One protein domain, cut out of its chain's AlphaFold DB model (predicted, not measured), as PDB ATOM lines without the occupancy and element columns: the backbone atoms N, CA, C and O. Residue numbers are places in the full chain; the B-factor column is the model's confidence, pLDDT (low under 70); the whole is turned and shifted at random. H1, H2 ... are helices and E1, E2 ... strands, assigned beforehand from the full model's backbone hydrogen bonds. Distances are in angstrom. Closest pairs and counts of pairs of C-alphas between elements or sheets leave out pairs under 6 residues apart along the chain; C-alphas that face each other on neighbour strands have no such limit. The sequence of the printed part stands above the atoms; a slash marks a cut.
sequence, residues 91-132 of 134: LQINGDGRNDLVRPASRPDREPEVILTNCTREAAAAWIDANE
ATOM      1  N   LEU A  91     -46.170  40.369   6.683       96.19
ATOM      2  CA  LEU A  91     -46.834  39.082   6.552       96.19
ATOM      3  C   LEU A  91     -48.261  39.200   7.102       96.19
ATOM      4  O   LEU A  91     -48.448  39.355   8.310       96.19
ATOM      5  N   GLN A  92     -49.251  39.107   6.223       95.50
ATOM      6  CA  GLN A  92     -50.664  39.074   6.575       95.50
ATOM      7  C   GLN A  92     -51.135  37.626   6.701       95.50
ATOM      8  O   GLN A  92     -50.883  36.808   5.820       95.50
ATOM      9  N   ILE A  93     -51.839  37.312   7.790       94.62
ATOM     10  CA  ILE A  93     -52.511  36.022   7.977       94.62
ATOM     11  C   ILE A  93     -53.978  36.208   7.600       94.62
ATOM     12  O   ILE A  93     -54.690  36.991   8.231       94.62
ATOM     13  N   ASN A  94     -54.421  35.498   6.571       92.38
ATOM     14  CA  ASN A  94     -55.789  35.549   6.077       92.38
ATOM     15  C   ASN A  94     -56.737  34.737   6.971       92.38
ATOM     16  O   ASN A  94     -56.318  33.863   7.730       92.38
ATOM     17  N   GLY A  95     -58.045  34.988   6.849       91.19
ATOM     18  CA  GLY A  95     -59.072  34.283   7.629       91.19
ATOM     19  C   GLY A  95     -59.136  32.767   7.386       91.19
ATOM     20  O   GLY A  95     -59.688  32.040   8.205       91.19
ATOM     21  N   ASP A  96     -58.547  32.284   6.291       92.62
ATOM     22  CA  ASP A  96     -58.403  30.859   5.965       92.62
ATOM     23  C   ASP A  96     -57.076  30.242   6.455       92.62
ATOM     24  O   ASP A  96     -56.795  29.074   6.183       92.62
ATOM     25  N   GLY A  97     -56.260  31.010   7.183       90.56
ATOM     26  CA  GLY A  97     -54.978  30.581   7.740       90.56
ATOM     27  C   GLY A  97     -53.800  30.629   6.763       90.56
ATOM     28  O   GLY A  97     -52.683  30.293   7.163       90.56
ATOM     29  N   ARG A  98     -54.003  31.047   5.505       93.88
ATOM     30  CA  ARG A  98     -52.899  31.278   4.561       93.88
ATOM     31  C   ARG A  98     -52.159  32.564   4.907       93.88
ATOM     32  O   ARG A  98     -52.759  33.503   5.427       93.88
ATOM     33  N   ASN A  99     -50.865  32.612   4.588       96.62
ATOM     34  CA  ASN A  99     -50.094  33.847   4.707       96.62
ATOM     35  C   ASN A  99     -49.855  34.460   3.331       96.62
ATOM     36  O   ASN A  99     -49.383  33.765   2.432       96.62
ATOM     37  N   ASP A 100     -50.079  35.761   3.220       97.62
ATOM     38  CA  ASP A 100     -49.665  36.559   2.073       97.62
ATOM     39  C   ASP A 100     -48.631  37.589   2.536       97.62
ATOM     40  O   ASP A 100     -48.742  38.164   3.621       97.62
ATOM     41  N   LEU A 101     -47.601  37.819   1.726       97.88
ATOM     42  CA  LEU A 101     -46.713  38.960   1.914       97.88
ATOM     43  C   LEU A 101     -47.348  40.146   1.199       97.88
ATOM     44  O   LEU A 101     -47.494  40.113  -0.024       97.88
ATOM     45  N   VAL A 102     -47.715  41.179   1.948       97.44
ATOM     46  CA  VAL A 102     -48.422  42.345   1.416       97.44
ATOM     47  C   VAL A 102     -47.675  43.625   1.742       97.44
ATOM     48  O   VAL A 102     -47.082  43.753   2.811       97.44
ATOM     49  N   ARG A 103     -47.734  44.607   0.848       96.69
ATOM     50  CA  ARG A 103     -47.436  45.997   1.184       96.69
ATOM     51  C   ARG A 103     -48.759  46.672   1.537       96.69
ATOM     52  O   ARG A 103     -49.628  46.753   0.664       96.69
ATOM     53  N   PRO A 104     -48.954  47.130   2.787       94.62
ATOM     54  CA  PRO A 104     -50.191  47.788   3.179       94.62
ATOM     55  C   PRO A 104     -50.497  48.993   2.292       94.62
ATOM     56  O   PRO A 104     -49.590  49.668   1.792       94.62
ATOM     57  N   ALA A 105     -51.784  49.287   2.126       94.69
ATOM     58  CA  ALA A 105     -52.210  50.471   1.409       94.69
ATOM     59  C   ALA A 105     -51.618  51.728   2.058       94.69
ATOM     60  O   ALA A 105     -51.689  51.941   3.269       94.69
ATOM     61  N   SER A 106     -51.041  52.600   1.232       92.69
ATOM     62  CA  SER A 106     -50.496  53.878   1.704       92.69
ATOM     63  C   SER A 106     -51.584  54.882   2.106       92.69
ATOM     64  O   SER A 106     -51.269  55.903   2.713       92.69
ATOM     65  N   ARG A 107     -52.843  54.626   1.758       95.25
ATOM     66  CA  ARG A 107     -54.002  55.474   2.033       95.25
ATOM     67  C   ARG A 107     -55.264  54.608   2.129       95.25
ATOM     68  O   ARG A 107     -55.266  53.531   1.539       95.25
ATOM     69  N   PRO A 108     -56.317  55.079   2.817       95.31
ATOM     70  CA  PRO A 108     -57.575  54.342   2.963       95.31
ATOM     71  C   PRO A 108     -58.322  54.120   1.636       95.31
ATOM     72  O   PRO A 108     -59.038  53.140   1.504       95.31
ATOM     73  N   ASP A 109     -58.130  54.986   0.638       95.94
ATOM     74  CA  ASP A 109     -58.752  54.897  -0.690       95.94
ATOM     75  C   ASP A 109     -57.929  54.076  -1.701       95.94
ATOM     76  O   ASP A 109     -58.113  54.192  -2.913       95.94
ATOM     77  N   ARG A 110     -56.970  53.276  -1.221       95.12
ATOM     78  CA  ARG A 110     -56.086  52.456  -2.054       95.12
ATOM     79  C   ARG A 110     -56.096  51.015  -1.584       95.12
ATOM     80  O   ARG A 110     -56.227  50.737  -0.398       95.12
ATOM     81  N   GLU A 111     -55.862  50.110  -2.520       94.62
ATOM     82  CA  GLU A 111     -55.698  48.694  -2.215       94.62
ATOM     83  C   GLU A 111     -54.260  48.388  -1.765       94.62
ATOM     84  O   GLU A 111     -53.311  49.033  -2.237       94.62
ATOM     85  N   PRO A 112     -54.067  47.410  -0.864       95.06
ATOM     86  CA  PRO A 112     -52.747  46.867  -0.584       95.06
ATOM     87  C   PRO A 112     -52.190  46.122  -1.808       95.06
ATOM     88  O   PRO A 112     -52.924  45.551  -2.613       95.06
ATOM     89  N   GLU A 113     -50.867  46.088  -1.930       96.44
ATOM     90  CA  GLU A 113     -50.174  45.294  -2.948       96.44
ATOM     91  C   GLU A 113     -49.877  43.900  -2.389       96.44
ATOM     92  O   GLU A 113     -49.257  43.772  -1.334       96.44
ATOM     93  N   VAL A 114     -50.267  42.844  -3.103       97.19
ATOM     94  CA  VAL A 114     -49.885  41.467  -2.758       97.19
ATOM     95  C   VAL A 114     -48.587  41.116  -3.480       97.19
ATOM     96  O   VAL A 114     -48.551  41.043  -4.704       97.19
ATOM     97  N   ILE A 115     -47.522  40.883  -2.714       97.62
ATOM     98  CA  ILE A 115     -46.176  40.577  -3.218       97.62
ATOM     99  C   ILE A 115     -46.014  39.066  -3.420       97.62
ATOM    100  O   ILE A 115     -45.540  38.619  -4.463       97.62
ATOM    101  N   LEU A 116     -46.411  38.269  -2.421       97.75
ATOM    102  CA  LEU A 116     -46.431  36.806  -2.486       97.75
ATOM    103  C   LEU A 116     -47.759  36.294  -1.935       97.75
ATOM    104  O   LEU A 116     -48.184  36.718  -0.864       97.75
ATOM    105  N   THR A 117     -48.372  35.338  -2.628       97.38
ATOM    106  CA  THR A 117     -49.609  34.684  -2.183       97.38
ATOM    107  C   THR A 117     -49.314  33.305  -1.603       97.38
ATOM    108  O   THR A 117     -48.533  32.549  -2.182       97.38
ATOM    109  N   ASN A 118     -49.979  32.946  -0.504       96.69
ATOM    110  CA  ASN A 118     -49.872  31.655   0.176       96.69
ATOM    111  C   ASN A 118     -48.413  31.237   0.444       96.69
ATOM    112  O   ASN A 118     -48.011  30.099   0.186       96.69
ATOM    113  N   CYS A 119     -47.594  32.179   0.909       96.69
ATOM    114  CA  CYS A 119     -46.176  31.962   1.155       96.69
ATOM    115  C   CYS A 119     -45.908  31.406   2.560       96.69
ATOM    116  O   CYS A 119     -46.689  31.575   3.503       96.69
ATOM    117  N   THR A 120     -44.752  30.765   2.732       96.88
ATOM    118  CA  THR A 120     -44.245  30.443   4.071       96.88
ATOM    119  C   THR A 120     -43.597  31.673   4.708       96.88
ATOM    120  O   THR A 120     -43.261  32.646   4.026       96.88
ATOM    121  N   ARG A 121     -43.385  31.629   6.029       94.50
ATOM    122  CA  ARG A 121     -42.675  32.695   6.757       94.50
ATOM    123  C   ARG A 121     -41.243  32.865   6.255       94.50
ATOM    124  O   ARG A 121     -40.756  33.985   6.164       94.50
ATOM    125  N   GLU A 122     -40.592  31.763   5.898       96.62
ATOM    126  CA  GLU A 122     -39.218  31.728   5.397       96.62
ATOM    127  C   GLU A 122     -39.123  32.369   4.010       96.62
ATOM    128  O   GLU A 122     -38.221  33.166   3.770       96.62
ATOM    129  N   ALA A 123     -40.076  32.074   3.117       97.00
ATOM    130  CA  ALA A 123     -40.134  32.693   1.795       97.00
ATOM    131  C   ALA A 123     -40.367  34.210   1.888       97.00
ATOM    132  O   ALA A 123     -39.703  34.980   1.196       97.00
ATOM    133  N   ALA A 124     -41.257  34.643   2.786       96.44
ATOM    134  CA  ALA A 124     -41.486  36.059   3.054       96.44
ATOM    135  C   ALA A 124     -40.240  36.755   3.625       96.44
ATOM    136  O   ALA A 124     -39.851  37.814   3.136       96.44
ATOM    137  N   ALA A 125     -39.577  36.147   4.616       95.19
ATOM    138  CA  ALA A 125     -38.355  36.688   5.209       95.19
ATOM    139  C   ALA A 125     -37.216  36.799   4.184       95.19
ATOM    140  O   ALA A 125     -36.561  37.835   4.112       95.19
ATOM    141  N   ALA A 126     -37.025  35.773   3.347       96.44
ATOM    142  CA  ALA A 126     -36.033  35.793   2.276       96.44
ATOM    143  C   ALA A 126     -36.314  36.901   1.250       96.44
ATOM    144  O   ALA A 126     -35.384  37.552   0.776       96.44
ATOM    145  N   TRP A 127     -37.590  37.142   0.923       96.62
ATOM    146  CA  TRP A 127     -37.967  38.249   0.052       96.62
ATOM    147  C   TRP A 127     -37.649  39.603   0.694       96.62
ATOM    148  O   TRP A 127     -37.036  40.443   0.039       96.62
ATOM    149  N   ILE A 128     -38.004  39.804   1.968       95.00
ATOM    150  CA  ILE A 128     -37.729  41.052   2.699       95.00
ATOM    151  C   ILE A 128     -36.221  41.320   2.754       95.00
ATOM    152  O   ILE A 128     -35.790  42.405   2.380       95.00
ATOM    153  N   ASP A 129     -35.414  40.326   3.130       94.38
ATOM    154  CA  ASP A 129     -33.955  40.467   3.216       94.38
ATOM    155  C   ASP A 129     -33.298  40.801   1.864       94.38
ATOM    156  O   ASP A 129     -32.250  41.447   1.830       94.38
ATOM    157  N   ALA A 130     -33.900  40.371   0.752       95.19
ATOM    158  CA  ALA A 130     -33.398  40.638  -0.592       95.19
ATOM    159  C   ALA A 130     -33.864  41.984  -1.180       95.19
ATOM    160  O   ALA A 130     -33.201  42.494  -2.083       95.19
ATOM    161  N   ASN A 131     -34.991  42.543  -0.718       93.12
ATOM    162  CA  ASN A 131     -35.665  43.668  -1.385       93.12
ATOM    163  C   ASN A 131     -35.867  44.911  -0.505       93.12
ATOM    164  O   ASN A 131     -36.072  45.996  -1.048       93.12
ATOM    165  N   GLU A 132     -35.818  44.794   0.824       87.88
ATOM    166  CA  GLU A 132     -36.005  45.927   1.733       87.88
ATOM    167  C   GLU A 132     -34.703  46.278   2.461       87.88
ATOM    168  O   GLU A 132     -33.954  45.419   2.926       87.88
TER     169      GLU A 132
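This is residues 91 to 132 of the 134 residues of an uncharacterized protein of Xanthomonas arboricola (UniProt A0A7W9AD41). Three short antiparallel strands, E1, E2 and E3, make a small sheet, and a single helix, H1, covers one of its faces while the other face is bare. H1 runs along E2, and the loop of residues 104 to 112 between E2 and E3 reaches away from the helix to make the far end of the longest axis. The printed part has 42 residues, with three named strands and then one named helix along the chain, E1 E2 E3 H1; the sheet's order is E1 - E2 - E3, and the class is mixed, helices and strands. It is only just compact, close to loose, with a radius of gyration of the C-alphas of 10.8 A, and its outline is flat, 31 by 27 by 10 A.

Find C-alpha 91 at (-46.834, 39.082, 6.552), where E1 begins; it is residues 91 to 93, 6.6 A long. From C-alpha 99 at (-50.094, 33.847, 4.707), E2 takes residues 99 to 103 over 12.9 A. E3 is residues 113 to 116, 9.3 A from first to last C-alpha. H1, residues 121 to 131, runs 15.4 A and ends at C-alpha 131, at (-35.665, 43.668, -1.385).

Begin with the sheet, a meander, each strand the antiparallel neighbour of the one before. E1 and E2 form a hairpin, their directions at 132 degrees; look for N 92 and O 100, 2.8 A apart and within hydrogen-bond range. E2 and E3 form a second hairpin, at 138 degrees, with N 103 and O 113 within range at 2.8 A. The pairing is staggered: E2 pairs with E1 over residues 99 to 101 and with E3 over residues 101 to 103. E1 and E3 are the edge strands, and they are apart. H1 is on the sheet at a height over the sheet of 9.8 A, two layers with the helix on one face. It lies over E2 and runs along the strands, at 14 degrees to E2 on the local plane. Their closest C-alphas are those of Leu 101 and Ala 124, 6.1 A apart. In H1 every O i to N i+4 pair is within hydrogen-bond range.

Look at Asp 109 and Glu 122 for the two C-alphas farthest apart, 30.9 A. The printed part has no cut. The links E1 to E2 and E3 to H1 are tight, the link E2 to E3, with 9 residues between them, is short, and no link is long. The mean pLDDT of the printed part is 95.3, and no printed residue is under 70.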